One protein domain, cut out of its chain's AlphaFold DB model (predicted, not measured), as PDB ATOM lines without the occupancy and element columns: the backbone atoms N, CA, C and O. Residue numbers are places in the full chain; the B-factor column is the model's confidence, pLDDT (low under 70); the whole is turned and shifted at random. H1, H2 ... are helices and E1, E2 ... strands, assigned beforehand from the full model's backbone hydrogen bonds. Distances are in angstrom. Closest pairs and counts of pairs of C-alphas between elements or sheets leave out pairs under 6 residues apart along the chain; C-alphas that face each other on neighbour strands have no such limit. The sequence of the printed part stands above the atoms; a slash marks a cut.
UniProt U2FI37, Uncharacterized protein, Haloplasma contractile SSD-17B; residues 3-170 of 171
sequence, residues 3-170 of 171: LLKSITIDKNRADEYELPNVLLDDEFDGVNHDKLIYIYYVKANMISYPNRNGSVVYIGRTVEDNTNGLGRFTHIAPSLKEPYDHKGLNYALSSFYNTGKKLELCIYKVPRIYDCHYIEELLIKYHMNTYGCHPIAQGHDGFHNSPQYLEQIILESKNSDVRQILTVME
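AT A GLANCE: This is residues 3 to 170 of the 171 residues of an uncharacterized protein of Haloplasma contractile SSD-17B (UniProt U2FI37). A twisted sheet of four strands makes the middle of the domain, with the helices H2 and H4 over one face and the short helix H1 over the other. H3 lies farther out beyond H2, off the sheet, at one end of the longest axis; the long loop of residues 10 to 35 runs out beyond E1 toward the other. The 168 printed residues hold four named helices and four named strands, in the order E1 E2 E3 H1 E4 H2 H3 H4. The sheet runs E1 E4 E2 E3, antiparallel throughout; the class is mixed, though named elements hold 73 residues, under half. The whole is compact, with a radius of gyration of the C-alphas of 16.2 A, and spans 46 by 39 by 28 A.

IN THESE COORDINATES: In the sheet, E1 is residues 3 to 9, 17.1 A long, beginning at C-alpha 3 (197.454, 230.078, 210.623). E4 is residues 103 to 109, 19.9 A; E2 is residues 36 to 42, 20.0 A; E3 is residues 56 to 61, 14.6 A. H2, residues 116 to 131, is 22.2 A long and begins at C-alpha 116 (207.489, 236.484, 219.041). H1 is residues 91 to 98, 10.1 A. H3, residues 147 to 157, and H4, residues 160 to 170, are each 15.5 A; C-alpha 170 is at (206.890, 229.554, 200.722).

HOW THE PARTS SIT: E1 and E4 pair with N 7 and O 105 at 2.8 A, E4 and E2 with N 39 and O 106 at 2.9 A, and the hairpin E2 and E3 with N 40 and O 58 at 2.9 A. E3, H1 and E4 form a split strand-helix-strand unit, two strands running the same way with E2 between them, and its crossover is right-handed. H1 is on the sheet at a height of 9.1 A, only just over E2, on which 3 of its C-alphas fall. On the opposite face, H2 is over E2 and E3 at a height of 9.6 A; its C-alpha of Glu 120 is 6.4 A from that of Arg 61, the closest of H2 and E3. H4, on the same face as H2, touches it at a steep tilt of 60 degrees, the same way; the C-alphas of Leu 123 and Leu 166 are closest, 6.5 A. H3 touches residues 122 to 129 of H2, closest at the C-alphas of Asn 129 and Leu 150, 6.6 A. H3 and H4 touch only at the corner, closest at the C-alphas of Ser 157 and Arg 163, 5.1 A. Every O i to N i+4 pair is within hydrogen-bond range in H1, H2 and H3; in H4 4 of 7 are.

THE WHOLE: The C-alphas of Asp 15 and Gln 148, the two farthest apart, are 48.9 A apart. The printed part has no cut. The links E1 to E2, E2 to E3, E3 to H1 and H2 to H3 are long. The mean pLDDT of the printed part is 74.9, and 56 residues are under 70, among them residues 13 to 34, 63 to 74 and 139 to 150.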
ATOM      1  N   LEU A   3     198.195 229.011 211.305       88.06
ATOM      2  CA  LEU A   3     197.454 230.078 210.623       88.06
ATOM      3  C   LEU A   3     196.100 230.265 211.314       88.06
ATOM      4  O   LEU A   3     195.293 229.343 211.313       88.06
ATOM      5  N   LEU A   4     195.849 231.455 211.856       83.62
ATOM      6  CA  LEU A   4     194.584 231.785 212.513       83.62
ATOM      7  C   LEU A   4     193.596 232.437 211.548       83.62
ATOM      8  O   LEU A   4     192.411 232.124 211.566       83.62
ATOM      9  N   LYS A   5     194.077 233.345 210.692       83.12
ATOM     10  CA  LYS A   5     193.210 234.100 209.780       83.12
ATOM     11  C   LYS A   5     193.943 234.473 208.500       83.12
ATOM     12  O   LYS A   5     195.136 234.769 208.532       83.12
ATOM     13  N   SER A   6     193.222 234.469 207.380       86.25
ATOM     14  CA  SER A   6     193.699 234.971 206.087       86.25
ATOM     15  C   SER A   6     192.669 235.929 205.507       86.25
ATOM     16  O   SER A   6     191.501 235.568 205.377       86.25
ATOM     17  N   ILE A   7     193.086 237.149 205.185       84.81
ATOM     18  CA  ILE A   7     192.190 238.242 204.799       84.81
ATOM     19  C   ILE A   7     192.673 238.813 203.480       84.81
ATOM     20  O   ILE A   7     193.816 239.250 203.367       84.81
ATOM     21  N   THR A   8     191.798 238.830 202.478       85.94
ATOM     22  CA  THR A   8     192.094 239.500 201.209       85.94
ATOM     23  C   THR A   8     191.727 240.973 201.318       85.94
ATOM     24  O   THR A   8     190.589 241.308 201.628       85.94
ATOM     25  N   ILE A   9     192.688 241.842 201.025       81.69
ATOM     26  CA  ILE A   9     192.538 243.293 201.031       81.69
ATOM     27  C   ILE A   9     192.554 243.760 199.571       81.69
ATOM     28  O   ILE A   9     193.569 243.642 198.873       81.69
ATOM     29  N   ASP A  10     191.415 244.266 199.097       80.06
ATOM     30  CA  ASP A  10     191.196 244.679 197.708       80.06
ATOM     31  C   ASP A  10     190.444 246.011 197.658       80.06
ATOM     32  O   ASP A  10     189.283 246.104 198.052       80.06
ATOM     33  N   LYS A  11     191.105 247.042 197.124       73.62
ATOM     34  CA  LYS A  11     190.540 248.389 196.984       73.62
ATOM     35  C   LYS A  11     189.288 248.426 196.101       73.62
ATOM     36  O   LYS A  11     188.453 249.304 196.278       73.62
ATOM     37  N   ASN A  12     189.143 247.486 195.166       72.56
ATOM     38  CA  ASN A  12     188.002 247.444 194.245       72.56
ATOM     39  C   ASN A  12     186.777 246.722 194.829       72.56
ATOM     40  O   ASN A  12     185.777 246.575 194.134       72.56
ATOM     41  N   ARG A  13     186.864 246.235 196.073       66.00
ATOM     42  CA  ARG A  13     185.767 245.583 196.807       66.00
ATOM     43  C   ARG A  13     185.470 246.306 198.126       66.00
ATOM     44  O   ARG A  13     185.032 245.678 199.082       66.00
ATOM     45  N   ALA A  14     185.736 247.614 198.179       54.41
ATOM     46  CA  ALA A  14     185.645 248.449 199.383       54.41
ATOM     47  C   ALA A  14     184.215 248.617 199.949       54.41
ATOM     48  O   ALA A  14     184.016 249.370 200.897       54.41
ATOM     49  N   ASP A  15     183.244 247.896 199.395       46.53
ATOM     50  CA  ASP A  15     181.845 247.886 199.808       46.53
ATOM     51  C   ASP A  15     181.599 246.879 200.957       46.53
ATOM     52  O   ASP A  15     180.572 246.954 201.624       46.53
ATOM     53  N   GLU A  16     182.529 245.940 201.205       44.53
ATOM     54  CA  GLU A  16     182.335 244.827 202.161       44.53
ATOM     55  C   GLU A  16     183.168 244.918 203.448       44.53
ATOM     56  O   GLU A  16     182.906 244.171 204.388       44.53
ATOM     57  N   TYR A  17     184.134 245.829 203.542       44.47
ATOM     58  CA  TYR A  17     184.917 246.012 204.761       44.47
ATOM     59  C   TYR A  17     185.247 247.491 204.919       44.47
ATOM     60  O   TYR A  17     185.868 248.094 204.040       44.47
ATOM     61  N   GLU A  18     184.866 248.062 206.067       48.59
ATOM     62  CA  GLU A  18     185.568 249.216 206.622       48.59
ATOM     63  C   GLU A  18     187.075 248.992 206.411       48.59
ATOM     64  O   GLU A  18     187.538 247.852 206.481       48.59
ATOM     65  N   LEU A  19     187.803 250.053 206.045       51.69
ATOM     66  CA  LEU A  19     189.256 250.096 205.803       51.69
ATOM     67  C   LEU A  19     190.033 249.000 206.548       51.69
ATOM     68  O   LEU A  19     189.656 248.711 207.676       51.69
ATOM     69  N   PRO A  20     191.165 248.466 206.037       51.53
ATOM     70  CA  PRO A  20     191.851 247.282 206.584       51.53
ATOM     71  C   PRO A  20     192.462 247.446 207.995       51.53
ATOM     72  O   PRO A  20     193.401 246.746 208.356       51.53
ATOM     73  N   ASN A  21     191.918 248.327 208.827       50.66
ATOM     74  CA  ASN A  21     191.739 248.147 210.257       50.66
ATOM     75  C   ASN A  21     190.944 246.858 210.513       50.66
ATOM     76  O   ASN A  21     189.779 246.876 210.903       50.66
ATOM     77  N   VAL A  22     191.586 245.717 210.279       53.94
ATOM     78  CA  VAL A  22     191.067 244.433 210.730       53.94
ATOM     79  C   VAL A  22     191.068 244.491 212.250       53.94
ATOM     80  O   VAL A  22     192.116 244.369 212.885       53.94
ATOM     81  N   LEU A  23     189.893 244.733 212.819       50.06
ATOM     82  CA  LEU A  23     189.641 244.532 214.231       50.06
ATOM     83  C   LEU A  23     189.568 243.023 214.456       50.06
ATOM     84  O   LEU A  23     188.770 242.319 213.834       50.06
ATOM     85  N   LEU A  24     190.463 242.512 215.295       52.41
ATOM     86  CA  LEU A  24     190.349 241.163 215.834       52.41
ATOM     87  C   LEU A  24     189.388 241.197 217.030       52.41
ATOM     88  O   LEU A  24     189.834 240.990 218.151       52.41
ATOM     89  N   ASP A  25     188.111 241.517 216.814       52.59
ATOM     90  CA  ASP A  25     187.097 241.388 217.871       52.59
ATOM     91  C   ASP A  25     186.536 239.952 217.909       52.59
ATOM     92  O   ASP A  25     186.403 239.303 216.866       52.59
ATOM     93  N   ASP A  26     186.263 239.475 219.130       47.94
ATOM     94  CA  ASP A  26     185.640 238.219 219.603       47.94
ATOM     95  C   ASP A  26     186.186 236.859 219.094       47.94
ATOM     96  O   ASP A  26     186.185 235.877 219.836       47.94
ATOM     97  N   GLU A  27     186.718 236.751 217.873       51.00
ATOM     98  CA  GLU A  27     187.205 235.477 217.296       51.00
ATOM     99  C   GLU A  27     188.533 234.980 217.894       51.00
ATOM    100  O   GLU A  27     188.935 233.835 217.674       51.00
ATOM    101  N   PHE A  28     189.235 235.840 218.627       52.94
ATOM    102  CA  PHE A  28     190.520 235.533 219.259       52.94
ATOM    103  C   PHE A  28     190.410 235.450 220.782       52.94
ATOM    104  O   PHE A  28     191.439 235.387 221.451       52.94
ATOM    105  N   ASP A  29     189.193 235.406 221.331       44.88
ATOM    106  CA  ASP A  29     188.971 235.298 222.770       44.88
ATOM    107  C   ASP A  29     189.662 234.024 223.315       44.88
ATOM    108  O   ASP A  29     189.399 232.895 222.892       44.88
ATOM    109  N   GLY A  30     190.669 234.208 224.178       49.78
ATOM    110  CA  GLY A  30     191.554 233.143 224.681       49.78
ATOM    111  C   GLY A  30     192.862 232.895 223.900       49.78
ATOM    112  O   GLY A  30     193.706 232.100 224.340       49.78
ATOM    113  N   VAL A  31     193.097 233.575 222.775       55.12
ATOM    114  CA  VAL A  31     194.418 233.664 222.135       55.12
ATOM    115  C   VAL A  31     195.183 234.800 222.798       55.12
ATOM    116  O   VAL A  31     194.732 235.936 222.814       55.12
ATOM    117  N   ASN A  32     196.371 234.510 223.337       60.41
ATOM    118  CA  ASN A  32     197.243 235.581 223.801       60.41
ATOM    119  C   ASN A  32     197.673 236.428 222.583       60.41
ATOM    120  O   ASN A  32     198.521 235.994 221.795       60.41
ATOM    121  N   HIS A  33     197.052 237.603 222.434       61.78
ATOM    122  CA  HIS A  33     197.298 238.566 221.360       61.78
ATOM    123  C   HIS A  33     198.756 239.042 221.316       61.78
ATOM    124  O   HIS A  33     199.208 239.500 220.267       61.78
ATOM    125  N   ASP A  34     199.520 238.850 222.391       62.81
ATOM    126  CA  ASP A  34     200.929 239.229 222.509       62.81
ATOM    127  C   ASP A  34     201.877 238.332 221.687       62.81
ATOM    128  O   ASP A  34     203.058 238.636 221.528       62.81
ATOM    129  N   LYS A  35     201.384 237.205 221.147       79.94
ATOM    130  CA  LYS A  35     202.196 236.216 220.411       79.94
ATOM    131  C   LYS A  35     201.700 235.960 218.990       79.94
ATOM    132  O   LYS A  35     201.540 234.805 218.574       79.94
ATOM    133  N   LEU A  36     201.451 237.032 218.242       85.69
ATOM    134  CA  LEU A  36     201.019 236.948 216.850       85.69
ATOM    135  C   LEU A  36     202.083 237.487 215.898       85.69
ATOM    136  O   LEU A  36     202.657 238.553 216.111       85.69
ATOM    137  N   ILE A  37     202.270 236.759 214.801       88.31
ATOM    138  CA  ILE A  37     203.001 237.220 213.620       88.31
ATOM    139  C   ILE A  37     201.991 237.432 212.513       88.31
ATOM    140  O   ILE A  37     201.121 236.591 212.287       88.31
ATOM    141  N   TYR A  38     202.133 238.522 211.781       88.75
ATOM    142  CA  TYR A  38     201.332 238.792 210.608       88.75
ATOM    143  C   TYR A  38     202.223 239.083 209.410       88.75
ATOM    144  O   TYR A  38     203.265 239.728 209.508       88.75
ATOM    145  N   ILE A  39     201.813 238.557 208.262       91.62
ATOM    146  CA  ILE A  39     202.564 238.654 207.016       91.62
ATOM    147  C   ILE A  39     201.609 239.141 205.939       91.62
ATOM    148  O   ILE A  39     200.544 238.553 205.731       91.62
ATOM    149  N   TYR A  40     201.999 240.214 205.256       90.81
ATOM    150  CA  TYR A  40     201.309 240.682 204.062       90.81
ATOM    151  C   TYR A  40     201.938 240.034 202.835       90.81
ATOM    152  O   TYR A  40     203.152 240.106 202.659       90.81
ATOM    153  N   TYR A  41     201.110 239.469 201.967       92.50
ATOM    154  CA  TYR A  41     201.487 238.919 200.670       92.50
ATOM    155  C   TYR A  41     200.790 239.678 199.543       92.50
ATOM    156  O   TYR A  41     199.738 240.281 199.744       92.50
ATOM    157  N   VAL A  42     201.325 239.602 198.328       91.00
ATOM    158  CA  VAL A  42     200.637 240.007 197.097       91.00
ATOM    159  C   VAL A  42     200.051 238.774 196.396       91.00
ATOM    160  O   VAL A  42     200.755 237.806 196.132       91.00
ATOM    161  N   LYS A  43     198.747 238.796 196.083       85.50
ATOM    162  CA  LYS A  43     197.980 237.611 195.623       85.50
ATOM    163  C   LYS A  43     198.198 237.184 194.167       85.50
ATOM    164  O   LYS A  43     197.841 236.067 193.817       85.50
ATOM    165  N   ALA A  44     198.680 238.071 193.298       72.94
ATOM    166  CA  ALA A  44     198.667 237.826 191.845       72.94
ATOM    167  C   ALA A  44     199.946 238.256 191.116       72.94
ATOM    168  O   ALA A  44     200.334 237.634 190.135       72.94
ATOM    169  N   ASN A  45     200.613 239.305 191.597       78.31
ATOM    170  CA  ASN A  45     201.786 239.874 190.943       78.31
ATOM    171  C   ASN A  45     202.984 239.722 191.868       78.31
ATOM    172  O   ASN A  45     203.131 240.533 192.779       78.31
ATOM    173  N   MET A  46     203.818 238.705 191.637       87.12
ATOM    174  CA  MET A  46     205.040 238.524 192.420       87.12
ATOM    175  C   MET A  46     205.932 239.771 192.338       87.12
ATOM    176  O   MET A  46     206.007 240.454 191.315       87.12
ATOM    177  N   ILE A  47     206.608 240.060 193.438       89.62
ATOM    178  CA  ILE A  47     207.630 241.090 193.552       89.62
ATOM    179  C   ILE A  47     208.944 240.507 193.036       89.62
ATOM    180  O   ILE A  47     209.339 239.404 193.414       89.62
ATOM    181  N   SER A  48     209.622 241.261 192.174       92.19
ATOM    182  CA  SER A  48     210.965 240.926 191.705       92.19
ATOM    183  C   SER A  48     211.983 241.293 192.781       92.19
ATOM    184  O   SER A  48     212.370 242.457 192.889       92.19
ATOM    185  N   TYR A  49     212.414 240.311 193.571       91.44
ATOM    186  CA  TYR A  49     213.538 240.465 194.493       91.44
ATOM    187  C   TYR A  49     214.868 240.080 193.825       91.44
ATOM    188  O   TYR A  49     214.843 239.378 192.813       91.44
ATOM    189  N   PRO A  50     216.028 240.514 194.365       93.06
ATOM    190  CA  PRO A  50     217.335 240.283 193.744       93.06
ATOM    191  C   PRO A  50     217.631 238.828 193.363       93.06
ATOM    192  O   PRO A  50     218.144 238.583 192.274       93.06
ATOM    193  N   ASN A  51     217.296 237.867 194.230       91.44
ATOM    194  CA  ASN A  51     217.629 236.459 193.991       91.44
ATOM    195  C   ASN A  51     216.517 235.691 193.264       91.44
ATOM    196  O   ASN A  51     216.808 234.752 192.525       91.44
ATOM    197  N   ARG A  52     215.243 236.041 193.492       93.12
ATOM    198  CA  ARG A  52     214.079 235.373 192.881       93.12
ATOM    199  C   ARG A  52     212.794 236.175 193.067       93.12
ATOM    200  O   ARG A  52     212.696 237.006 193.958       93.12
ATOM    201  N   ASN A  53     211.762 235.849 192.298       93.31
ATOM    202  CA  ASN A  53     210.421 236.391 192.522       93.31
ATOM    203  C   ASN A  53     209.816 235.869 193.838       93.31
ATOM    204  O   ASN A  53     209.982 234.685 194.154       93.31
ATOM    205  N   GLY A  54     209.102 236.733 194.568       92.06
ATOM    206  CA  GLY A  54     208.453 236.424 195.848       92.06
ATOM    207  C   GLY A  54     207.124 237.152 196.054       92.06
ATOM    208  O   GLY A  54     206.794 238.088 195.331       92.06
ATOM    209  N   SER A  55     206.338 236.705 197.029       93.56
ATOM    210  CA  SER A  55     204.987 237.215 197.312       93.56
ATOM    211  C   SER A  55     204.912 238.054 198.594       93.56
ATOM    212  O   SER A  55     203.993 238.853 198.741       93.56
ATOM    213  N   VAL A  56     205.858 237.900 199.519       94.06
ATOM    214  CA  VAL A  56     205.864 238.594 200.816       94.06
ATOM    215  C   VAL A  56     206.109 240.086 200.621       94.06
ATOM    216  O   VAL A  56     206.929 240.471 199.809       94.06
ATOM    217  N   VAL A  57     205.407 240.939 201.362       91.31
ATOM    218  CA  VAL A  57     205.494 242.404 201.268       91.31
ATOM    219  C   VAL A  57     206.007 243.000 202.574       91.31
ATOM    220  O   VAL A  57     206.884 243.863 202.546       91.31
ATOM    221  N   TYR A  58     205.479 242.525 203.702       90.44
ATOM    222  CA  TYR A  58     205.792 242.988 205.054       90.44
ATOM    223  C   TYR A  58     205.644 241.839 206.048       90.44
ATOM    224  O   TYR A  58     204.737 241.018 205.894       90.44
ATOM    225  N   ILE A  59     206.500 241.819 207.065       91.19
ATOM    226  CA  ILE A  59     206.419 240.905 208.202       91.19
ATOM    227  C   ILE A  59     206.389 241.775 209.453       91.19
ATOM    228  O   ILE A  59     207.239 242.652 209.616       91.19
ATOM    229  N   GLY A  60     205.408 241.534 210.314       87.44
ATOM    230  CA  GLY A  60     205.285 242.236 211.578       87.44
ATOM    231  C   GLY A  60     204.831 241.318 212.701       87.44
ATOM    232  O   GLY A  60     204.306 240.222 212.478       87.44
ATOM    233  N   ARG A  61     205.008 241.799 213.925       86.38
ATOM    234  CA  ARG A  61     204.507 241.168 215.148       86.38
ATOM    235  C   ARG A  61     203.605 242.092 215.945       86.38
ATOM    236  O   ARG A  61     203.668 243.317 215.815       86.38
ATOM    237  N   THR A  62     202.773 241.507 216.794       78.06
ATOM    238  CA  THR A  62     202.118 242.262 217.864       78.06
ATOM    239  C   THR A  62     203.133 242.617 218.961       78.06
ATOM    240  O   THR A  62     204.131 241.918 219.169       78.06
ATOM    241  N   VAL A  63     202.928 243.758 219.622       68.62
ATOM    242  CA  VAL A  63     203.747 244.225 220.753       68.62
ATOM    243  C   VAL A  63     202.885 244.153 222.013       68.62
ATOM    244  O   VAL A  63     201.716 244.518 221.947       68.62
ATOM    245  N   GLU A  64     203.471 243.714 223.131       57.09
ATOM    246  CA  GLU A  64     202.861 243.498 224.464       57.09
ATOM    247  C   GLU A  64     202.235 244.744 225.139       57.09
ATOM    248  O   GLU A  64     202.008 244.747 226.350       57.09
ATOM    249  N   ASP A  65     201.953 245.832 224.413       48.84
ATOM    250  CA  ASP A  65     201.437 247.045 225.049       48.84
ATOM    251  C   ASP A  65     199.913 246.966 225.265       48.84
ATOM    252  O   ASP A  65     199.084 247.359 224.440       48.84
ATOM    253  N   ASN A  66     199.597 246.398 226.428       43.12
ATOM    254  CA  ASN A  66     198.332 246.048 227.082       43.12
ATOM    255  C   ASN A  66     197.245 247.139 227.201       43.12
ATOM    256  O   ASN A  66     196.473 247.129 228.159       43.12
ATOM    257  N   THR A  67     197.122 248.094 226.278       41.72
ATOM    258  CA  THR A  67     196.170 249.204 226.482       41.72
ATOM    259  C   THR A  67     194.879 249.151 225.684       41.72
ATOM    260  O   THR A  67     193.990 249.906 226.049       41.72
ATOM    261  N   ASN A  68     194.689 248.277 224.683       38.47
ATOM    262  CA  ASN A  68     193.411 248.268 223.944       38.47
ATOM    263  C   ASN A  68     192.951 246.941 223.312       38.47
ATOM    264  O   ASN A  68     192.120 247.013 222.418       38.47
ATOM    265  N   GLY A  69     193.437 245.763 223.739       39.38
ATOM    266  CA  GLY A  69     192.831 244.435 223.448       39.38
ATOM    267  C   GLY A  69     192.647 244.018 221.975       39.38
ATOM    268  O   GLY A  69     192.318 242.878 221.682       39.38
ATOM    269  N   LEU A  70     192.902 244.920 221.037       45.16
ATOM    270  CA  LEU A  70     192.606 244.818 219.626       45.16
ATOM    271  C   LEU A  70     193.918 245.054 218.909       45.16
ATOM    272  O   LEU A  70     194.385 246.190 218.799       45.16
ATOM    273  N   GLY A  71     194.524 243.969 218.433       49.69
ATOM    274  CA  GLY A  71     195.617 244.038 217.473       49.69
ATOM    275  C   GLY A  71     195.110 244.736 216.217       49.69
ATOM    276  O   GLY A  71     194.563 244.099 215.324       49.69
ATOM    277  N   ARG A  72     195.218 246.064 216.175       55.28
ATOM    278  CA  ARG A  72     194.827 246.858 215.019       55.28
ATOM    279  C   ARG A  72     195.955 246.780 213.999       55.28
ATOM    280  O   ARG A  72     196.995 247.405 214.180       55.28
ATOM    281  N   PHE A  73     195.751 246.042 212.912       64.75
ATOM    282  CA  PHE A  73     196.690 246.003 211.781       64.75
ATOM    283  C   PHE A  73     196.539 247.257 210.900       64.75
ATOM    284  O   PHE A  73     196.222 247.185 209.714       64.75
ATOM    285  N   THR A  74     196.729 248.439 211.490       63.03
ATOM    286  CA  THR A  74     196.496 249.755 210.865       63.03
ATOM    287  C   THR A  74     197.710 250.235 210.063       63.03
ATOM    288  O   THR A  74     198.226 251.326 210.301       63.03
ATOM    289  N   HIS A  75     198.215 249.424 209.130       71.38
ATOM    290  CA  HIS A  75     199.408 249.785 208.343       71.38
ATOM    291  C   HIS A  75     199.096 250.399 206.975       71.38
ATOM    292  O   HIS A  75     200.003 250.903 206.311       71.38
ATOM    293  N   ILE A  76     197.841 250.350 206.528       74.75
ATOM    294  CA  ILE A  76     197.438 250.753 205.176       74.75
ATOM    295  C   ILE A  76     196.595 252.026 205.239       74.75
ATOM    296  O   ILE A  76     195.518 252.048 205.829       74.75
ATOM    297  N   ALA A  77     197.071 253.072 204.571       71.81
ATOM    298  CA  ALA A  77     196.351 254.323 204.416       71.81
ATOM    299  C   ALA A  77     195.231 254.193 203.357       71.81
ATOM    300  O   ALA A  77     195.490 253.686 202.255       71.81
ATOM    301  N   PRO A  78     194.016 254.723 203.621       69.50
ATOM    302  CA  PRO A  78     192.916 254.775 202.648       69.50
ATOM    303  C   PRO A  78     193.292 255.478 201.344       69.50
ATOM    304  O   PRO A  78     192.797 255.149 200.268       69.50
ATOM    305  N   SER A  79     194.142 256.494 201.469       70.69
ATOM    306  CA  SER A  79     194.520 257.420 200.417       70.69
ATOM    307  C   SER A  79     195.970 257.837 200.617       70.69
ATOM    308  O   SER A  79     196.425 258.007 201.743       70.69
ATOM    309  N   LEU A  80     196.684 258.039 199.511       69.75
ATOM    310  CA  LEU A  80     198.037 258.604 199.513       69.75
ATOM    311  C   LEU A  80     198.042 260.143 199.477       69.75
ATOM    312  O   LEU A  80     199.113 260.737 199.416       69.75
ATOM    313  N   LYS A  81     196.864 260.785 199.418       65.44
ATOM    314  CA  LYS A  81     196.730 262.239 199.216       65.44
ATOM    315  C   LYS A  81     196.829 263.059 200.503       65.44
ATOM    316  O   LYS A  81     197.051 264.261 200.414       65.44
ATOM    317  N   GLU A  82     196.642 262.437 201.661       57.34
ATOM    318  CA  GLU A  82     196.745 263.109 202.957       57.34
ATOM    319  C   GLU A  82     198.135 262.893 203.568       57.34
ATOM    320  O   GLU A  82     198.779 261.878 203.273       57.34
ATOM    321  N   PRO A  83     198.641 263.848 204.371       52.31
ATOM    322  CA  PRO A  83     199.939 263.701 205.013       52.31
ATOM    323  C   PRO A  83     199.986 262.418 205.855       52.31
ATOM    324  O   PRO A  83     199.093 262.145 206.652       52.31
ATOM    325  N   TYR A  84     201.057 261.638 205.674       54.53
ATOM    326  CA  TYR A  84     201.395 260.455 206.473       54.53
ATOM    327  C   TYR A  84     201.823 260.872 207.892       54.53
ATOM    328  O   TYR A  84     202.979 260.717 208.272       54.53
ATOM    329  N   ASP A  85     200.909 261.451 208.666       50.53
ATOM    330  CA  ASP A  85     201.169 261.909 210.042       50.53
ATOM    331  C   ASP A  85     200.676 260.897 211.100       50.53
ATOM    332  O   ASP A  85     200.826 261.064 212.308       50.53
ATOM    333  N   HIS A  86     200.091 259.776 210.666       54.44
ATOM    334  CA  HIS A  86     199.659 258.729 211.586       54.44
ATOM    335  C   HIS A  86     200.806 257.756 211.885       54.44
ATOM    336  O   HIS A  86     201.256 257.001 211.017       54.44
ATOM    337  N   LYS A  87     201.255 257.751 213.148       56.69
ATOM    338  CA  LYS A  87     202.174 256.742 213.697       56.69
ATOM    339  C   LYS A  87     201.647 255.336 213.367       56.69
ATOM    340  O   LYS A  87     200.546 254.989 213.782       56.69
ATOM    341  N   GLY A  88     202.426 254.545 212.628       62.22
ATOM    342  CA  GLY A  88     202.111 253.142 212.308       62.22
ATOM    343  C   GLY A  88     201.704 252.854 210.857       62.22
ATOM    344  O   GLY A  88     201.651 251.680 210.480       62.22
ATOM    345  N   LEU A  89     201.481 253.880 210.024       73.25
ATOM    346  CA  LEU A  89     201.226 253.688 208.592       73.25
ATOM    347  C   LEU A  89     202.497 253.306 207.830       73.25
ATOM    348  O   LEU A  89     203.560 253.902 207.993       73.25
ATOM    349  N   ASN A  90     202.355 252.344 206.925       78.75
ATOM    350  CA  ASN A  90     203.416 251.857 206.065       78.75
ATOM    351  C   ASN A  90     203.171 252.336 204.629       78.75
ATOM    352  O   ASN A  90     202.229 251.898 203.962       78.75
ATOM    353  N   TYR A  91     204.021 253.247 204.147       80.00
ATOM    354  CA  TYR A  91     203.870 253.858 202.823       80.00
ATOM    355  C   TYR A  91     203.880 252.829 201.690       80.00
ATOM    356  O   TYR A  91     203.067 252.907 200.770       80.00
ATOM    357  N   ALA A  92     204.770 251.837 201.761       82.50
ATOM    358  CA  ALA A  92     204.869 250.810 200.736       82.50
ATOM    359  C   ALA A  92     203.601 249.942 200.706       82.50
ATOM    360  O   ALA A  92     202.978 249.843 199.651       82.50
ATOM    361  N   LEU A  93     203.141 249.405 201.844       82.75
ATOM    362  CA  LEU A  93     201.877 248.648 201.910       82.75
ATOM    363  C   LEU A  93     200.689 249.469 201.394       82.75
ATOM    364  O   LEU A  93     199.885 248.994 200.589       82.75
ATOM    365  N   SER A  94     200.620 250.730 201.806       81.00
ATOM    366  CA  SER A  94     199.589 251.667 201.372       81.00
ATOM    367  C   SER A  94     199.643 251.941 199.870       81.00
ATOM    368  O   SER A  94     198.599 252.060 199.231       81.00
ATOM    369  N   SER A  95     200.835 252.015 199.279       82.56
ATOM    370  CA  SER A  95     201.025 252.170 197.836       82.56
ATOM    371  C   SER A  95     200.572 250.928 197.064       82.56
ATOM    372  O   SER A  95     199.840 251.044 196.078       82.56
ATOM    373  N   PHE A  96     200.904 249.725 197.548       82.81
ATOM    374  CA  PHE A  96     200.396 248.475 196.970       82.81
ATOM    375  C   PHE A  96     198.863 248.447 196.967       82.81
ATOM    376  O   PHE A  96     198.259 248.223 195.919       82.81
ATOM    377  N   TYR A  97     198.238 248.768 198.100       82.25
ATOM    378  CA  TYR A  97     196.782 248.869 198.195       82.25
ATOM    379  C   TYR A  97     196.207 249.919 197.228       82.25
ATOM    380  O   TYR A  97     195.280 249.651 196.462       82.25
ATOM    381  N   ASN A  98     196.784 251.124 197.209       79.19
ATOM    382  CA  ASN A  98     196.247 252.243 196.438       79.19
ATOM    383  C   ASN A  98     196.425 252.117 194.922       79.19
ATOM    384  O   ASN A  98     195.634 252.718 194.191       79.19
ATOM    385  N   THR A  99     197.397 251.324 194.467       82.19
ATOM    386  CA  THR A  99     197.613 250.972 193.051       82.19
ATOM    387  C   THR A  99     196.719 249.822 192.571       82.19
ATOM    388  O   THR A  99     196.840 249.389 191.427       82.19
ATOM    389  N   GLY A 100     195.809 249.330 193.420       77.19
ATOM    390  CA  GLY A 100     194.858 248.273 193.074       77.19
ATOM    391  C   GLY A 100     195.455 246.865 193.107       77.19
ATOM    392  O   GLY A 100     194.817 245.923 192.635       77.19
ATOM    393  N   LYS A 101     196.665 246.687 193.660       83.81
ATOM    394  CA  LYS A 101     197.207 245.346 193.895       83.81
ATOM    395  C   LYS A 101     196.473 244.709 195.072       83.81
ATOM    396  O   LYS A 101     196.337 245.314 196.132       83.81
ATOM    397  N   LYS A 102     196.044 243.460 194.890       87.69
ATOM    398  CA  LYS A 102     195.407 242.672 195.949       87.69
ATOM    399  C   LYS A 102     196.458 242.185 196.934       87.69
ATOM    400  O   LYS A 102     197.413 241.511 196.529       87.69
ATOM    401  N   LEU A 103     196.256 242.512 198.203       87.75
ATOM    402  CA  LEU A 103     197.079 242.028 199.301       87.75
ATOM    403  C   LEU A 103     196.351 240.903 200.041       87.75
ATOM    404  O   LEU A 103     195.123 240.851 200.063       87.75
ATOM    405  N   GLU A 104     197.107 240.007 200.655       90.06
ATOM    406  CA  GLU A 104     196.604 239.028 201.612       90.06
ATOM    407  C   GLU A 104     197.325 239.217 202.940       90.06
ATOM    408  O   GLU A 104     198.547 239.133 202.994       90.06
ATOM    409  N   LEU A 105     196.570 239.480 204.000       87.94
ATOM    410  CA  LEU A 105     197.066 239.496 205.368       87.94
ATOM    411  C   LEU A 105     196.840 238.113 205.975       87.94
ATOM    412  O   LEU A 105     195.695 237.704 206.166       87.94
ATOM    413  N   CYS A 106     197.917 237.404 206.298       88.94
ATOM    414  CA  CYS A 106     197.844 236.183 207.093       88.94
ATOM    415  C   CYS A 106     198.307 236.463 208.519       88.94
ATOM    416  O   CYS A 106     199.390 237.011 208.712       88.94
ATOM    417  N   ILE A 107     197.518 236.033 209.499       86.94
ATOM    418  CA  ILE A 107     197.818 236.157 210.928       86.94
ATOM    419  C   ILE A 107     198.077 234.763 211.478       86.94
ATOM    420  O   ILE A 107     197.266 233.850 211.302       86.94
ATOM    421  N   TYR A 108     199.203 234.606 212.158       88.25
ATOM    422  CA  TYR A 108     199.691 233.340 212.667       88.25
ATOM    423  C   TYR A 108     199.920 233.394 214.174       88.25
ATOM    424  O   TYR A 108     200.478 234.355 214.704       88.25
ATOM    425  N   LYS A 109     199.573 232.299 214.848       86.31
ATOM    426  CA  LYS A 109     199.911 232.062 216.247       86.31
ATOM    427  C   LYS A 109     201.340 231.560 216.370       86.31
ATOM    428  O   LYS A 109     201.717 230.558 215.742       86.31
ATOM    429  N   VAL A 110     202.116 232.207 217.232       85.69
ATOM    430  CA  VAL A 110     203.448 231.732 217.607       85.69
ATOM    431  C   VAL A 110     203.327 230.674 218.712       85.69
ATOM    432  O   VAL A 110     202.618 230.896 219.699       85.69
ATOM    433  N   PRO A 111     203.993 229.507 218.584       83.88
ATOM    434  CA  PRO A 111     204.025 228.516 219.655       83.88
ATOM    435  C   PRO A 111     204.570 229.119 220.952       83.88
ATOM    436  O   PRO A 111     205.537 229.874 220.930       83.88
ATOM    437  N   ARG A 112     203.992 228.746 222.101       80.00
ATOM    438  CA  ARG A 112     204.342 229.344 223.406       80.00
ATOM    439  C   ARG A 112     205.832 229.274 223.747       80.00
ATOM    440  O   ARG A 112     206.307 230.164 224.445       80.00
ATOM    441  N   ILE A 113     206.514 228.238 223.258       84.00
ATOM    442  CA  ILE A 113     207.942 227.970 223.470       84.00
ATOM    443  C   ILE A 113     208.868 228.978 222.781       84.00
ATOM    444  O   ILE A 113     210.034 229.060 223.148       84.00
ATOM    445  N   TYR A 114     208.362 229.733 221.805       84.56
ATOM    446  CA  TYR A 114     209.139 230.734 221.091       84.56
ATOM    447  C   TYR A 114     208.754 232.149 221.522       84.56
ATOM    448  O   TYR A 114     207.616 232.439 221.923       84.56
ATOM    449  N   ASP A 115     209.747 233.024 221.434       85.25
ATOM    450  CA  ASP A 115     209.584 234.462 221.554       85.25
ATOM    451  C   ASP A 115     209.099 235.052 220.218       85.25
ATOM    452  O   ASP A 115     209.580 234.670 219.152       85.25
ATOM    453  N   CYS A 116     208.114 235.954 220.258       84.62
ATOM    454  CA  CYS A 116     207.489 236.484 219.041       84.62
ATOM    455  C   CYS A 116     208.464 237.360 218.240       84.62
ATOM    456  O   CYS A 116     208.492 237.294 217.012       84.62
ATOM    457  N   HIS A 117     209.308 238.128 218.931       85.69
ATOM    458  CA  HIS A 117     210.321 238.957 218.293       85.69
ATOM    459  C   HIS A 117     211.411 238.105 217.634       85.69
ATOM    460  O   HIS A 117     211.748 238.340 216.476       85.69
ATOM    461  N   TYR A 118     211.867 237.043 218.300       87.06
ATOM    462  CA  TYR A 118     212.769 236.058 217.699       87.06
ATOM    463  C   TYR A 118     212.193 235.450 216.409       87.06
ATOM    464  O   TYR A 118     212.903 235.327 215.411       87.06
ATOM    465  N   ILE A 119     210.905 235.094 216.398       89.50
ATOM    466  CA  ILE A 119     210.258 234.531 215.204       89.50
ATOM    467  C   ILE A 119     210.134 235.560 214.075       89.50
ATOM    468  O   ILE A 119     210.407 235.217 212.925       89.50
ATOM    469  N   GLU A 120     209.756 236.802 214.375       89.81
ATOM    470  CA  GLU A 120     209.742 237.896 213.393       89.81
ATOM    471  C   GLU A 120     211.122 238.074 212.750       89.81
ATOM    472  O   GLU A 120     211.244 238.041 211.523       89.81
ATOM    473  N   GLU A 121     212.170 238.182 213.569       88.12
ATOM    474  CA  GLU A 121     213.540 238.305 213.081       88.12
ATOM    475  C   GLU A 121     213.936 237.120 212.200       88.12
ATOM    476  O   GLU A 121     214.514 237.300 211.129       88.12
ATOM    477  N   LEU A 122     213.627 235.900 212.636       89.75
ATOM    478  CA  LEU A 122     213.940 234.682 211.904       89.75
ATOM    479  C   LEU A 122     213.265 234.658 210.524       89.75
ATOM    480  O   LEU A 122     213.905 234.313 209.530       89.75
ATOM    481  N   LEU A 123     212.001 235.079 210.439       92.31
ATOM    482  CA  LEU A 123     211.256 235.165 209.182       92.31
ATOM    483  C   LEU A 123     211.806 236.257 208.256       92.31
ATOM    484  O   LEU A 123     211.977 236.007 207.059       92.31
ATOM    485  N   ILE A 124     212.131 237.441 208.791       91.19
ATOM    486  CA  ILE A 124     212.763 238.526 208.022       91.19
ATOM    487  C   ILE A 124     214.093 238.045 207.458       91.19
ATOM    488  O   ILE A 124     214.350 238.187 206.262       91.19
ATOM    489  N   LYS A 125     214.938 237.425 208.279       87.31
ATOM    490  CA  LYS A 125     216.250 236.995 207.810       87.31
ATOM    491  C   LYS A 125     216.155 235.804 206.846       87.31
ATOM    492  O   LYS A 125     216.900 235.752 205.869       87.31
ATOM    493  N   TYR A 126     215.205 234.885 207.040       90.31
ATOM    494  CA  TYR A 126     214.919 233.835 206.056       90.31
ATOM    495  C   TYR A 126     214.479 234.418 204.711       90.31
ATOM    496  O   TYR A 126     214.937 233.957 203.660       90.31
ATOM    497  N   HIS A 127     213.642 235.463 204.727       91.38
ATOM    498  CA  HIS A 127     213.291 236.205 203.520       91.38
ATOM    499  C   HIS A 127     214.547 236.760 202.845       91.38
ATOM    500  O   HIS A 127     214.739 236.562 201.651       91.38
ATOM    501  N   MET A 128     215.442 237.400 203.597       88.75
ATOM    502  CA  MET A 128     216.685 237.946 203.049       88.75
ATOM    503  C   MET A 128     217.585 236.881 202.433       88.75
ATOM    504  O   MET A 128     218.079 237.074 201.327       88.75
ATOM    505  N   ASN A 129     217.758 235.744 203.104       88.31
ATOM    506  CA  ASN A 129     218.521 234.619 202.569       88.31
ATOM    507  C   ASN A 129     217.904 234.081 201.264       88.31
ATOM    508  O   ASN A 129     218.610 233.778 200.304       88.31
ATOM    509  N   THR A 130     216.574 234.000 201.208       89.56
ATOM    510  CA  THR A 130     215.837 233.417 200.077       89.56
ATOM    511  C   THR A 130     215.728 234.367 198.881       89.56
ATOM    512  O   THR A 130     215.883 233.951 197.734       89.56
ATOM    513  N   TYR A 131     215.453 235.643 199.140       90.38
ATOM    514  CA  TYR A 131     215.083 236.647 198.141       90.38
ATOM    515  C   TYR A 131     216.183 237.688 197.893       90.38
ATOM    516  O   TYR A 131     216.148 238.380 196.880       90.38
ATOM    517  N   GLY A 132     217.198 237.762 198.754       88.81
ATOM    518  CA  GLY A 132     218.365 238.638 198.600       88.81
ATOM    519  C   GLY A 132     218.211 240.034 199.209       88.81
ATOM    520  O   GLY A 132     219.135 240.835 199.118       88.81
ATOM    521  N   CYS A 133     217.068 240.349 199.828       88.62
ATOM    522  CA  CYS A 133     216.848 241.602 200.556       88.62
ATOM    523  C   CYS A 133     215.661 241.499 201.531       88.62
ATOM    524  O   CYS A 133     214.967 240.480 201.586       88.62
ATOM    525  N   HIS A 134     215.419 242.561 202.305       90.56
ATOM    526  CA  HIS A 134     214.229 242.674 203.150       90.56
ATOM    527  C   HIS A 134     212.931 242.656 202.315       90.56
ATOM    528  O   HIS A 134     212.963 243.014 201.129       90.56
ATOM    529  N   PRO A 135     211.782 242.281 202.914       91.44
ATOM    530  CA  PRO A 135     210.477 242.558 202.319       91.44
ATOM    531  C   PRO A 135     210.372 244.033 201.916       91.44
ATOM    532  O   PRO A 135     210.921 244.909 202.582       91.44
ATOM    533  N   ILE A 136     209.680 244.329 200.815       88.81
ATOM    534  CA  ILE A 136     209.750 245.658 200.176       88.81
ATOM    535  C   ILE A 136     209.163 246.766 201.056       88.81
ATOM    536  O   ILE A 136     209.537 247.929 200.932       88.81
ATOM    537  N   ALA A 137     208.234 246.397 201.933       87.31
ATOM    538  CA  ALA A 137     207.619 247.295 202.886       87.31
ATOM    539  C   ALA A 137     208.206 247.154 204.296       87.31
ATOM    540  O   ALA A 137     207.683 247.772 205.218       87.31
ATOM    541  N   GLN A 138     209.258 246.357 204.501       88.06
ATOM    542  CA  GLN A 138     209.917 246.287 205.803       88.06
ATOM    543  C   GLN A 138     210.579 247.635 206.121       88.06
ATOM    544  O   GLN A 138     211.220 248.235 205.256       88.06
ATOM    545  N   GLY A 139     210.414 248.123 207.354       69.44
ATOM    546  CA  GLY A 139     211.128 249.305 207.836       69.44
ATOM    547  C   GLY A 139     212.647 249.101 207.828       69.44
ATOM    548  O   GLY A 139     213.140 247.975 207.747       69.44
ATOM    549  N   HIS A 140     213.405 250.201 207.887       53.31
ATOM    550  CA  HIS A 140     214.840 250.140 208.174       53.31
ATOM    551  C   HIS A 140     215.034 249.945 209.674       53.31
ATOM    552  O   HIS A 140     215.266 250.889 210.429       53.31
ATOM    553  N   ASP A 141     214.955 248.699 210.096       49.16
ATOM    554  CA  ASP A 141     215.429 248.295 211.403       49.16
ATOM    555  C   ASP A 141     216.932 248.092 211.180       49.16
ATOM    556  O   ASP A 141     217.309 247.216 210.405       49.16
ATOM    557  N   GLY A 142     217.784 248.979 211.705       38.97
ATOM    558  CA  GLY A 142     219.218 249.109 211.381       38.97
ATOM    559  C   GLY A 142     220.117 247.915 211.748       38.97
ATOM    560  O   GLY A 142     221.176 248.098 212.345       38.97
ATOM    561  N   PHE A 143     219.705 246.693 211.422       51.03
ATOM    562  CA  PHE A 143     220.396 245.453 211.719       51.03
ATOM    563  C   PHE A 143     221.567 245.204 210.769       51.03
ATOM    564  O   PHE A 143     221.510 245.424 209.557       51.03
ATOM    565  N   HIS A 144     222.645 244.680 211.347       48.53
ATOM    566  CA  HIS A 144     223.839 244.276 210.623       48.53
ATOM    567  C   HIS A 144     223.625 242.892 209.999       48.53
ATOM    568  O   HIS A 144     223.652 241.874 210.685       48.53
ATOM    569  N   ASN A 145     223.447 242.855 208.681       57.53
ATOM    570  CA  ASN A 145     223.349 241.621 207.903       57.53
ATOM    571  C   ASN A 145     224.746 241.045 207.625       57.53
ATOM    572  O   ASN A 145     225.273 241.183 206.520       57.53
ATOM    573  N   SER A 146     225.381 240.448 208.637       63.00
ATOM    574  CA  SER A 146     226.678 239.791 208.449       63.00
ATOM    575  C   SER A 146     226.518 238.386 207.840       63.00
ATOM    576  O   SER A 146     225.520 237.708 208.105       63.00
ATOM    577  N   PRO A 147     227.496 237.899 207.052       66.25
ATOM    578  CA  PRO A 147     227.485 236.529 206.528       66.25
ATOM    579  C   PRO A 147     227.321 235.456 207.614       66.25
ATOM    580  O   PRO A 147     226.578 234.499 207.422       66.25
ATOM    581  N   GLN A 148     227.936 235.650 208.784       69.81
ATOM    582  CA  GLN A 148     227.831 234.732 209.924       69.81
ATOM    583  C   GLN A 148     226.389 234.624 210.444       69.81
ATOM    584  O   GLN A 148     225.940 233.550 210.838       69.81
ATOM    585  N   TYR A 149     225.643 235.731 210.408       64.44
ATOM    586  CA  TYR A 149     224.228 235.753 210.784       64.44
ATOM    587  C   TYR A 149     223.350 234.994 209.780       64.44
ATOM    588  O   TYR A 149     222.401 234.319 210.175       64.44
ATOM    589  N   LEU A 150     223.678 235.055 208.484       67.62
ATOM    590  CA  LEU A 150     222.992 234.275 207.447       67.62
ATOM    591  C   LEU A 150     223.267 232.771 207.579       67.62
ATOM    592  O   LEU A 150     222.350 231.958 207.457       67.62
ATOM    593  N   GLU A 151     224.505 232.399 207.905       76.62
ATOM    594  CA  GLU A 151     224.886 231.009 208.177       76.62
ATOM    595  C   GLU A 151     224.125 230.414 209.368       76.62
ATOM    596  O   GLU A 151     223.677 229.266 209.293       76.62
ATOM    597  N   GLN A 152     223.912 231.192 210.434       76.50
ATOM    598  CA  GLN A 152     223.124 230.752 211.587       76.50
ATOM    599  C   GLN A 152     221.698 230.354 211.182       76.50
ATOM    600  O   GLN A 152     221.223 229.290 211.574       76.50
ATOM    601  N   ILE A 153     221.036 231.136 210.330       73.62
ATOM    602  CA  ILE A 153     219.675 230.818 209.863       73.62
ATOM    603  C   ILE A 153     219.672 229.571 208.991       73.62
ATOM    604  O   ILE A 153     218.754 228.760 209.078       73.62
ATOM    605  N   ILE A 154     220.695 229.381 208.152       77.12
ATOM    606  CA  ILE A 154     220.828 228.151 207.363       77.12
ATOM    607  C   ILE A 154     220.914 226.943 208.301       77.12
ATOM    608  O   ILE A 154     220.274 225.922 208.042       77.12
ATOM    609  N   LEU A 155     221.663 227.044 209.400       81.38
ATOM    610  CA  LEU A 155     221.737 225.987 210.409       81.38
ATOM    611  C   LEU A 155     220.393 225.779 211.116       81.38
ATOM    612  O   LEU A 155     219.936 224.642 211.223       81.38
ATOM    613  N   GLU A 156     219.728 226.855 211.530       79.38
ATOM    614  CA  GLU A 156     218.421 226.801 212.190       79.38
ATOM    615  C   GLU A 156     217.330 226.237 211.270       79.38
ATOM    616  O   GLU A 156     216.529 225.421 211.709       79.38
ATOM    617  N   SER A 157     217.341 226.551 209.972       79.25
ATOM    618  CA  SER A 157     216.388 226.016 208.982       79.25
ATOM    619  C   SER A 157     216.453 224.492 208.814       79.25
ATOM    620  O   SER A 157     215.506 223.878 208.318       79.25
ATOM    621  N   LYS A 158     217.559 223.861 209.236       82.25
ATOM    622  CA  LYS A 158     217.702 222.397 209.263       82.25
ATOM    623  C   LYS A 158     216.999 221.766 210.466       82.25
ATOM    624  O   LYS A 158     216.719 220.569 210.425       82.25
ATOM    625  N   ASN A 159     216.704 222.534 211.515       84.56
ATOM    626  CA  ASN A 159     215.891 222.080 212.638       84.56
ATOM    627  C   ASN A 159     214.430 221.937 212.175       84.56
ATOM    628  O   ASN A 159     213.870 222.863 211.588       84.56
ATOM    629  N   SER A 160     213.805 220.782 212.426       81.44
ATOM    630  CA  SER A 160     212.441 220.478 211.969       81.44
ATOM    631  C   SER A 160     211.403 221.485 212.452       81.44
ATOM    632  O   SER A 160     210.500 221.838 211.694       81.44
ATOM    633  N   ASP A 161     211.548 221.971 213.680       82.38
ATOM    634  CA  ASP A 161     210.560 222.834 214.325       82.38
ATOM    635  C   ASP A 161     210.639 224.249 213.751       82.38
ATOM    636  O   ASP A 161     209.625 224.861 213.412       82.38
ATOM    637  N   VAL A 162     211.864 224.733 213.532       82.88
ATOM    638  CA  VAL A 162     212.123 225.994 212.828       82.88
ATOM    639  C   VAL A 162     211.706 225.892 211.365       82.88
ATOM    640  O   VAL A 162     211.079 226.804 210.834       82.88
ATOM    641  N   ARG A 163     211.966 224.770 210.696       84.31
ATOM    642  CA  ARG A 163     211.541 224.582 209.307       84.31
ATOM    643  C   ARG A 163     210.027 224.712 209.156       84.31
ATOM    644  O   ARG A 163     209.576 225.391 208.243       84.31
ATOM    645  N   GLN A 164     209.244 224.139 210.074       84.31
ATOM    646  CA  GLN A 164     207.780 224.294 210.100       84.31
ATOM    647  C   GLN A 164     207.313 225.737 210.347       84.31
ATOM    648  O   GLN A 164     206.167 226.080 210.061       84.31
ATOM    649  N   ILE A 165     208.159 226.582 210.935       85.88
ATOM    650  CA  ILE A 165     207.899 228.017 211.064       85.88
ATOM    651  C   ILE A 165     208.148 228.705 209.724       85.88
ATOM    652  O   ILE A 165     207.315 229.487 209.281       85.88
ATOM    653  N   LEU A 166     209.252 228.375 209.058       86.00
ATOM    654  CA  LEU A 166     209.688 229.029 207.824       86.00
ATOM    655  C   LEU A 166     208.824 228.690 206.600       86.00
ATOM    656  O   LEU A 166     208.738 229.507 205.686       86.00
ATOM    657  N   THR A 167     208.128 227.547 206.585       86.56
ATOM    658  CA  THR A 167     207.235 227.157 205.472       86.56
ATOM    659  C   THR A 167     206.121 228.167 205.198       86.56
ATOM    660  O   THR A 167     205.613 228.227 204.080       86.56
ATOM    661  N   VAL A 168     205.756 229.018 206.166       85.06
ATOM    662  CA  VAL A 168     204.770 230.091 205.942       85.06
ATOM    663  C   VAL A 168     205.233 231.101 204.881       85.06
ATOM    664  O   VAL A 168     204.406 231.796 204.296       85.06
ATOM    665  N   MET A 169     206.537 231.172 204.606       84.50
ATOM    666  CA  MET A 169     207.157 232.080 203.635       84.50
ATOM    667  C   MET A 169     207.184 231.532 202.202       84.50
ATOM    668  O   MET A 169     207.568 232.254 201.283       84.50
ATOM    669  N   GLU A 170     206.816 230.263 202.010       80.50
ATOM    670  CA  GLU A 170     206.890 229.554 200.722       80.50
ATOM    671  C   GLU A 170     205.576 229.606 199.919       80.50
ATOM    672  O   GLU A 170     205.475 228.961 198.879       80.50
TER     673      GLU A 170